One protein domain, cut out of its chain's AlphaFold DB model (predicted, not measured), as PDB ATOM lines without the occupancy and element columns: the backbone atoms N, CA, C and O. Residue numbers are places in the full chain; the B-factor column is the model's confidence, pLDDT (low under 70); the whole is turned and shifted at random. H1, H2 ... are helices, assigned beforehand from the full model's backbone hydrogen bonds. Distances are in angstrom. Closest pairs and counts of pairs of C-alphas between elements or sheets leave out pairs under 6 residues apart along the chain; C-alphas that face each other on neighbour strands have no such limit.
ATOM      1  N   THR A 135      84.819 106.586  89.298       95.75
ATOM      2  CA  THR A 135      84.508 107.595  90.319       95.75
ATOM      3  C   THR A 135      85.166 108.940  90.032       95.75
ATOM      4  O   THR A 135      86.074 109.044  89.199       95.75
ATOM      5  N   LEU A 136      84.739 109.971  90.763       94.00
ATOM      6  CA  LEU A 136      85.363 111.289  90.737       94.00
ATOM      7  C   LEU A 136      86.849 111.218  91.118       94.00
ATOM      8  O   LEU A 136      87.659 111.890  90.484       94.00
ATOM      9  N   ASN A 137      87.231 110.336  92.045       92.06
ATOM     10  CA  ASN A 137      88.637 110.093  92.388       92.06
ATOM     11  C   ASN A 137      89.493 109.639  91.205       92.06
ATOM     12  O   ASN A 137      90.606 110.137  91.018       92.06
ATOM     13  N   LEU A 138      88.982 108.735  90.363       93.56
ATOM     14  CA  LEU A 138      89.702 108.320  89.160       93.56
ATOM     15  C   LEU A 138      89.885 109.500  88.198       93.56
ATOM     16  O   LEU A 138      90.996 109.721  87.714       93.56
ATOM     17  N   VAL A 139      88.836 110.300  87.984       95.12
ATOM     18  CA  VAL A 139      88.914 111.522  87.168       95.12
ATOM     19  C   VAL A 139      89.959 112.489  87.732       95.12
ATOM     20  O   VAL A 139      90.839 112.939  86.996       95.12
ATOM     21  N   GLY A 140      89.927 112.758  89.038       93.50
ATOM     22  CA  GLY A 140      90.901 113.612  89.722       93.50
ATOM     23  C   GLY A 140      92.338 113.103  89.576       93.50
ATOM     24  O   GLY A 140      93.246 113.883  89.282       93.50
ATOM     25  N   SER A 141      92.549 111.786  89.687       92.56
ATOM     26  CA  SER A 141      93.866 111.164  89.501       92.56
ATOM     27  C   SER A 141      94.437 111.392  88.098       92.56
ATOM     28  O   SER A 141      95.627 111.681  87.962       92.56
ATOM     29  N   ILE A 142      93.593 111.343  87.061       94.81
ATOM     30  CA  ILE A 142      94.006 111.575  85.673       94.81
ATOM     31  C   ILE A 142      94.310 113.059  85.464       94.81
ATOM     32  O   ILE A 142      95.332 113.400  84.869       94.81
ATOM     33  N   ILE A 143      93.482 113.953  86.019       94.81
ATOM     34  CA  ILE A 143      93.715 115.404  85.975       94.81
ATOM     35  C   ILE A 143      95.074 115.753  86.578       94.81
ATOM     36  O   ILE A 143      95.808 116.544  85.994       94.81
ATOM     37  N   ASN A 144      95.442 115.135  87.700       93.06
ATOM     38  CA  ASN A 144      96.722 115.380  88.365       93.06
ATOM     39  C   ASN A 144      97.945 114.950  87.540       93.06
ATOM     40  O   ASN A 144      99.037 115.467  87.770       93.06
ATOM     41  N   GLN A 145      97.767 114.064  86.558       92.19
ATOM     42  CA  GLN A 145      98.821 113.632  85.636       92.19
ATOM     43  C   GLN A 145      98.921 114.511  84.379       92.19
ATOM     44  O   GLN A 145      99.879 114.383  83.610       92.19
ATOM     45  N   LEU A 146      97.959 115.410  84.147       93.88
ATOM     46  CA  LEU A 146      97.988 116.300  82.991       93.88
ATOM     47  C   LEU A 146      99.096 117.363  83.115       93.88
ATOM     48  O   LEU A 146      99.392 117.836  84.216       93.88
ATOM     49  N   PRO A 147      99.664 117.825  81.983       96.06
ATOM     50  CA  PRO A 147     100.559 118.976  81.970       96.06
ATOM     51  C   PRO A 147      99.933 120.211  82.639       96.06
ATOM     52  O   PRO A 147      98.759 120.508  82.416       96.06
ATOM     53  N   ASP A 148     100.737 120.982  83.379       95.06
ATOM     54  CA  ASP A 148     100.303 122.177  84.132       95.06
ATOM     55  C   ASP A 148      99.498 123.177  83.302       95.06
ATOM     56  O   ASP A 148      98.569 123.812  83.796       95.06
ATOM     57  N   GLU A 149      99.843 123.315  82.023       94.56
ATOM     58  CA  GLU A 149      99.133 124.199  81.104       94.56
ATOM     59  C   GLU A 149      97.657 123.822  80.955       94.56
ATOM     60  O   GLU A 149      96.802 124.703  80.950       94.56
ATOM     61  N   LEU A 150      97.354 122.523  80.878       91.94
ATOM     62  CA  LEU A 150      95.982 122.032  80.779       91.94
ATOM     63  C   LEU A 150      95.268 122.119  82.126       91.94
ATOM     64  O   LEU A 150      94.127 122.557  82.159       91.94
ATOM     65  N   ARG A 151      95.949 121.806  83.236       94.44
ATOM     66  CA  ARG A 151      95.358 121.878  84.587       94.44
ATOM     67  C   ARG A 151      94.911 123.288  84.992       94.44
ATOM     68  O   ARG A 151      94.068 123.430  85.868       94.44
ATOM     69  N   ARG A 152      95.478 124.336  84.378       94.25
ATOM     70  CA  ARG A 152      95.085 125.741  84.604       94.25
ATOM     71  C   ARG A 152      93.859 126.180  83.806       94.25
ATOM     72  O   ARG A 152      93.330 127.260  84.064       94.25
ATOM     73  N   GLN A 153      93.441 125.401  82.813       95.12
ATOM     74  CA  GLN A 153      92.228 125.681  82.054       95.12
ATOM     75  C   GLN A 153      90.998 125.231  82.855       95.12
ATOM     76  O   GLN A 153      91.113 124.328  83.682       95.12
ATOM     77  N   PRO A 154      89.816 125.830  82.623       96.38
ATOM     78  CA  PRO A 154      88.581 125.337  83.221       96.38
ATOM     79  C   PRO A 154      88.358 123.863  82.867       96.38
ATOM     80  O   PRO A 154      88.525 123.477  81.702       96.38
ATOM     81  N   ILE A 155      87.994 123.049  83.857       94.44
ATOM     82  CA  ILE A 155      87.859 121.594  83.709       94.44
ATOM     83  C   ILE A 155      86.854 121.221  82.614       94.44
ATOM     84  O   ILE A 155      87.061 120.257  81.883       94.44
ATOM     85  N   GLU A 156      85.821 122.038  82.416       96.12
ATOM     86  CA  GLU A 156      84.765 121.862  81.417       96.12
ATOM     87  C   GLU A 156      85.322 121.792  79.988       96.12
ATOM     88  O   GLU A 156      84.706 121.212  79.100       96.12
ATOM     89  N   SER A 157      86.508 122.360  79.750       95.94
ATOM     90  CA  SER A 157      87.153 122.355  78.432       95.94
ATOM     91  C   SER A 157      87.750 120.999  78.031       95.94
ATOM     92  O   SER A 157      88.044 120.771  76.851       95.94
ATOM     93  N   TYR A 158      87.950 120.092  78.992       95.19
ATOM     94  CA  TYR A 158      88.557 118.781  78.759       95.19
ATOM     95  C   TYR A 158      87.918 117.632  79.550       95.19
ATOM     96  O   TYR A 158      88.325 116.493  79.339       95.19
ATOM     97  N   TYR A 159      86.926 117.900  80.404       96.38
ATOM     98  CA  TYR A 159      86.228 116.904  81.219       96.38
ATOM     99  C   TYR A 159      85.698 115.736  80.384       96.38
ATOM    100  O   TYR A 159      86.086 114.598  80.635       96.38
ATOM    101  N   ASP A 160      84.909 116.024  79.342       97.19
ATOM    102  CA  ASP A 160      84.323 114.990  78.479       97.19
ATOM    103  C   ASP A 160      85.405 114.097  77.865       97.19
ATOM    104  O   ASP A 160      85.280 112.882  77.857       97.19
ATOM    105  N   ARG A 161      86.538 114.684  77.456       96.06
ATOM    106  CA  ARG A 161      87.669 113.927  76.900       96.06
ATOM    107  C   ARG A 161      88.297 112.976  77.923       96.06
ATOM    108  O   ARG A 161      88.772 111.920  77.530       96.06
ATOM    109  N   ILE A 162      88.345 113.352  79.203       97.19
ATOM    110  CA  ILE A 162      88.849 112.470  80.269       97.19
ATOM    111  C   ILE A 162      87.866 111.329  80.513       97.19
ATOM    112  O   ILE A 162      88.283 110.182  80.632       97.19
ATOM    113  N   VAL A 163      86.569 111.629  80.585       97.81
ATOM    114  CA  VAL A 163      85.542 110.600  80.783       97.81
ATOM    115  C   VAL A 163      85.518 109.630  79.599       97.81
ATOM    116  O   VAL A 163      85.511 108.421  79.819       97.81
ATOM    117  N   ASP A 164      85.599 110.138  78.368       98.12
ATOM    118  CA  ASP A 164      85.717 109.328  77.153       98.12
ATOM    119  C   ASP A 164      86.976 108.447  77.186       98.12
ATOM    120  O   ASP A 164      86.886 107.256  76.908       98.12
ATOM    121  N   ASP A 165      88.132 108.979  77.602       97.25
ATOM    122  CA  ASP A 165      89.372 108.198  77.741       97.25
ATOM    123  C   ASP A 165      89.238 107.059  78.769       97.25
ATOM    124  O   ASP A 165      89.698 105.942  78.517       97.25
ATOM    125  N   ILE A 166      88.544 107.294  79.892       97.38
ATOM    126  CA  ILE A 166      88.227 106.252  80.883       97.38
ATOM    127  C   ILE A 166      87.345 105.163  80.257       97.38
ATOM    128  O   ILE A 166      87.620 103.972  80.433       97.38
ATOM    129  N   ILE A 167      86.288 105.557  79.538       98.12
ATOM    130  CA  ILE A 167      85.359 104.633  78.876       98.12
ATOM    131  C   ILE A 167      86.102 103.795  77.834       98.12
ATOM    132  O   ILE A 167      86.065 102.563  77.890       98.12
ATOM    133  N   ASP A 168      86.808 104.450  76.915       98.06
ATOM    134  CA  ASP A 168      87.513 103.811  75.808       98.06
ATOM    135  C   ASP A 168      88.623 102.887  76.316       98.06
ATOM    136  O   ASP A 168      88.762 101.754  75.842       98.06
ATOM    137  N   THR A 169      89.384 103.313  77.328       96.00
ATOM    138  CA  THR A 169      90.421 102.479  77.949       96.00
ATOM    139  C   THR A 169      89.818 101.235  78.595       96.00
ATOM    140  O   THR A 169      90.343 100.136  78.403       96.00
ATOM    141  N   ARG A 170      88.694 101.357  79.314       95.88
ATOM    142  CA  ARG A 170      88.052 100.195  79.944       95.88
ATOM    143  C   ARG A 170      87.507  99.218  78.906       95.88
ATOM    144  O   ARG A 170      87.822  98.033  78.963       95.88
ATOM    145  N   LEU A 171      86.766  99.712  77.915       97.56
ATOM    146  CA  LEU A 171      86.194  98.877  76.856       97.56
ATOM    147  C   LEU A 171      87.277  98.162  76.038       97.56
ATOM    148  O   LEU A 171      87.135  96.983  75.704       97.56
ATOM    149  N   THR A 172      88.378  98.848  75.724       96.81
ATOM    150  CA  THR A 172      89.497  98.235  74.995       96.81
ATOM    151  C   THR A 172      90.258  97.219  75.847       96.81
ATOM    152  O   THR A 172      90.634  96.168  75.323       96.81
ATOM    153  N   ALA A 173      90.433  97.467  77.149       94.25
ATOM    154  CA  ALA A 173      91.013  96.498  78.077       94.25
ATOM    155  C   ALA A 173      90.139  95.238  78.211       94.25
ATOM    156  O   ALA A 173      90.654  94.125  78.105       94.25
ATOM    157  N   GLU A 174      88.822  95.392  78.359       94.50
ATOM    158  CA  GLU A 174      87.867  94.276  78.399       94.50
ATOM    159  C   GLU A 174      87.900  93.452  77.104       94.50
ATOM    160  O   GLU A 174      87.986  92.221  77.142       94.50
ATOM    161  N   ALA A 175      87.910  94.114  75.943       95.81
ATOM    162  CA  ALA A 175      88.034  93.441  74.654       95.81
ATOM    163  C   ALA A 175      89.375  92.696  74.516       95.81
ATOM    164  O   ALA A 175      89.411  91.580  73.989       95.81
ATOM    165  N   ALA A 176      90.478  93.275  75.008       94.25
ATOM    166  CA  ALA A 176      91.785  92.624  75.011       94.25
ATOM    167  C   ALA A 176      91.789  91.368  75.897       94.25
ATOM    168  O   ALA A 176      92.282  90.326  75.455       94.25
ATOM    169  N   LEU A 177      91.187  91.436  77.089       91.56
ATOM    170  CA  LEU A 177      91.042  90.300  78.007       91.56
ATOM    171  C   LEU A 177      90.161  89.182  77.433       91.56
ATOM    172  O   LEU A 177      90.459  88.008  77.638       91.56
ATOM    173  N   ALA A 178      89.118  89.529  76.677       94.38
ATOM    174  CA  ALA A 178      88.264  88.558  75.990       94.38
ATOM    175  C   ALA A 178      88.919  87.935  74.738       94.38
ATOM    176  O   ALA A 178      88.434  86.929  74.217       94.38
ATOM    177  N   SER A 179      89.999  88.535  74.231       95.75
ATOM    178  CA  SER A 179      90.741  88.055  73.062       95.75
ATOM    179  C   SER A 179      91.852  87.063  73.437       95.75
ATOM    180  O   SER A 179      92.126  86.806  74.608       95.75
ATOM    181  N   GLU A 180      92.574  86.545  72.438       93.62
ATOM    182  CA  GLU A 180      93.770  85.720  72.671       93.62
ATOM    183  C   GLU A 180      94.862  86.453  73.472       93.62
ATOM    184  O   GLU A 180      95.657  85.807  74.158       93.62
ATOM    185  N   LEU A 187     101.840  89.468  79.036       94.69
ATOM    186  CA  LEU A 187     100.904  90.575  79.260       94.69
ATOM    187  C   LEU A 187     100.251  90.487  80.641       94.69
ATOM    188  O   LEU A 187     100.108  91.515  81.299       94.69
ATOM    189  N   LEU A 188      99.930  89.276  81.108       92.50
ATOM    190  CA  LEU A 188      99.420  89.052  82.461       92.50
ATOM    191  C   LEU A 188     100.451  89.440  83.532       92.50
ATOM    192  O   LEU A 188     100.110  90.149  84.475       92.50
ATOM    193  N   GLU A 189     101.721  89.060  83.360       95.88
ATOM    194  CA  GLU A 189     102.803  89.478  84.264       95.88
ATOM    195  C   GLU A 189     102.998  91.002  84.273       95.88
ATOM    196  O   GLU A 189     103.204  91.603  85.329       95.88
ATOM    197  N   LEU A 190     102.913  91.655  83.110       96.00
ATOM    198  CA  LEU A 190     103.027  93.111  83.007       96.00
ATOM    199  C   LEU A 190     101.844  93.833  83.664       96.00
ATOM    200  O   LEU A 190     102.065  94.837  84.345       96.00
ATOM    201  N   ALA A 191     100.622  93.326  83.490       93.38
ATOM    202  CA  ALA A 191      99.424  93.866  84.124       93.38
ATOM    203  C   ALA A 191      99.489  93.720  85.651       93.38
ATOM    204  O   ALA A 191      99.278  94.698  86.369       93.38
ATOM    205  N   GLN A 192      99.877  92.539  86.146       95.00
ATOM    206  CA  GLN A 192     100.071  92.318  87.577       95.00
ATOM    207  C   GLN A 192     101.139  93.257  88.138       95.00
ATOM    208  O   GLN A 192     100.899  93.949  89.119       95.00
ATOM    209  N   ARG A 193     102.289  93.377  87.464       97.19
ATOM    210  CA  ARG A 193     103.359  94.292  87.880       97.19
ATOM    211  C   ARG A 193     102.905  95.751  87.913       97.19
ATOM    212  O   ARG A 193     103.401  96.515  88.736       97.19
ATOM    213  N   ALA A 194     102.037  96.175  86.996       96.19
ATOM    214  CA  ALA A 194     101.478  97.523  87.021       96.19
ATOM    215  C   ALA A 194     100.585  97.723  88.257       96.19
ATOM    216  O   ALA A 194     100.768  98.706  88.972       96.19
ATOM    217  N   SER A 195      99.707  96.755  88.545       96.19
ATOM    218  CA  SER A 195      98.863  96.740  89.748       96.19
ATOM    219  C   SER A 195      99.695  96.778  91.038       96.19
ATOM    220  O   SER A 195      99.498  97.657  91.876       96.19
ATOM    221  N   ASP A 196     100.707  95.908  91.147       97.19
ATOM    222  CA  ASP A 196     101.599  95.826  92.309       97.19
ATOM    223  C   ASP A 196     102.271  97.168  92.611       97.19
ATOM    224  O   ASP A 196     102.432  97.529  93.770       97.19
ATOM    225  N   ARG A 197     102.665  97.928  91.580       96.81
ATOM    226  CA  ARG A 197     103.319  99.233  91.764       96.81
ATOM    227  C   ARG A 197     102.372 100.274  92.340       96.81
ATOM    228  O   ARG A 197     102.784 100.995  93.239       96.81
ATOM    229  N   VAL A 198     101.139 100.337  91.839       95.69
ATOM    230  CA  VAL A 198     100.126 101.282  92.332       95.69
ATOM    231  C   VAL A 198      99.803 100.985  93.794       95.69
ATOM    232  O   VAL A 198      99.828 101.886  94.628       95.69
ATOM    233  N   LEU A 199      99.569  99.710  94.120       97.06
ATOM    234  CA  LEU A 199      99.262  99.288  95.486       97.06
ATOM    235  C   LEU A 199     100.447  99.495  96.432       97.06
ATOM    236  O   LEU A 199     100.264 100.005  97.533       97.06
ATOM    237  N   ALA A 200     101.659  99.130  96.004       97.06
ATOM    238  CA  ALA A 200     102.858  99.295  96.816       97.06
ATOM    239  C   ALA A 200     103.159 100.770  97.094       97.06
ATOM    240  O   ALA A 200     103.525 101.093  98.216       97.06
ATOM    241  N   GLU A 201     103.007 101.658  96.110       95.06
ATOM    242  CA  GLU A 201     103.220 103.097  96.298       95.06
ATOM    243  C   GLU A 201     102.188 103.701  97.254       95.06
ATOM    244  O   GLU A 201     102.572 104.390  98.198       95.06
ATOM    245  N   ALA A 202     100.900 103.401  97.059       95.25
ATOM    246  CA  ALA A 202      99.834 103.907  97.921       95.25
ATOM    247  C   ALA A 202     100.007 103.442  99.374       95.25
ATOM    248  O   ALA A 202     100.033 104.267 100.284       95.25
ATOM    249  N   TRP A 203     100.192 102.135  99.581       97.69
ATOM    250  CA  TRP A 203     100.371 101.567 100.917       97.69
ATOM    251  C   TRP A 203     101.655 102.063 101.587       97.69
ATOM    252  O   TRP A 203     101.643 102.400 102.764       97.69
ATOM    253  N   LEU A 204     102.767 102.137 100.847       97.19
ATOM    254  CA  LEU A 204     104.035 102.594 101.412       97.19
ATOM    255  C   LEU A 204     103.970 104.069 101.820       97.19
ATOM    256  O   LEU A 204     104.523 104.422 102.855       97.19
ATOM    257  N   ASN A 205     103.309 104.921 101.033       95.56
ATOM    258  CA  ASN A 205     103.134 106.327 101.388       95.56
ATOM    259  C   ASN A 205     102.327 106.481 102.682       95.56
ATOM    260  O   ASN A 205     102.761 107.223 103.558       95.56
ATOM    261  N   ASP A 206     101.211 105.762 102.810       96.94
ATOM    262  CA  ASP A 206     100.368 105.746 104.014       96.94
ATOM    263  C   ASP A 206     101.163 105.273 105.243       96.94
ATOM    264  O   ASP A 206     101.308 105.992 106.228       96.94
ATOM    265  N   GLU A 207     101.840 104.129 105.115       97.56
ATOM    266  CA  GLU A 207     102.658 103.546 106.179       97.56
ATOM    267  C   GLU A 207     103.826 104.464 106.598       97.56
ATOM    268  O   GLU A 207     104.188 104.521 107.774       97.56
ATOM    269  N   ILE A 208     104.440 105.198 105.661       97.25
ATOM    270  CA  ILE A 208     105.479 106.189 105.982       97.25
ATOM    271  C   ILE A 208     104.890 107.346 106.789       97.25
ATOM    272  O   ILE A 208     105.502 107.745 107.782       97.25
ATOM    273  N   GLN A 209     103.742 107.894 106.373       94.75
ATOM    274  CA  GLN A 209     103.103 109.000 107.090       94.75
ATOM    275  C   GLN A 209     102.719 108.581 108.511       94.75
ATOM    276  O   GLN A 209     103.029 109.302 109.456       94.75
TER     277      GLN A 209
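What this domain is: This is residues 135 to 180 and 187 to 209 of the 380 residues of the protein "PpiC domain-containing protein" of Gammaproteobacteria bacterium TMED183 (UniProt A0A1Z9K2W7). Picture an open V made of two long helices, H3 and H4, whose near ends lie at the cut in the chain, while two short helices, H1 and H2, lie near the other end of H3. H1 crosses H3 close to its first residues, and H4 is a free arm, with residues 189 to 209 standing free. The printed part has 69 residues with four named helices, H1, H2, H3 and H4 in chain order, and no named strand, so its class is all helix. It is loose, with a radius of gyration of the C-alphas of 15.3 A, and flat, spanning 39 by 39 by 20 A.

Where its parts are: Find C-alpha 136 at (85.363, 111.289, 90.737); there H1 begins, residues 136 to 145, 14.6 A long. Next come the four residues of H2, 148 to 151. Look then at C-alpha 159 at (86.228, 116.904, 81.219), from which H3, residues 159 to 178, runs 28.9 A. Beyond the cut, H4, residues 187 to 209, runs 33.4 A to C-alpha 209 at (103.103, 109.000, 107.090).

How they stand to each other: H1 and H3 only just touch, with 3 pairs of C-alphas within 8 A, and H3 does so with residues 162 to 163 alone. Their closest C-alphas, those of Val 139 and Ile 162, are 7.0 A apart, and their lines are about perpendicular at 80 degrees. H1 and H2 are close but not clearly touching; look at the C-alphas of Ile 143 and Arg 151, their closest, 6.8 A apart. H4 is apart from H1, H2 and H3, and H2 is apart from H3. Every O i to N i+4 pair is within hydrogen-bond range in H1, H3 and H4; H2 is too short for such a pair.

The domain as a whole: The two C-alphas farthest apart are those of Glu 180 and Gln 209, at 42.6 A. Residues 181 to 186 are not printed, and C-alphas 180 and 187 are 10.9 A apart across this cut. Of the links printed whole, H1 to H2 is tight, with 2 residues, and H2 to H3 is short, with 7. The mean pLDDT of the printed part is 95.5, and no printed residue is under 70.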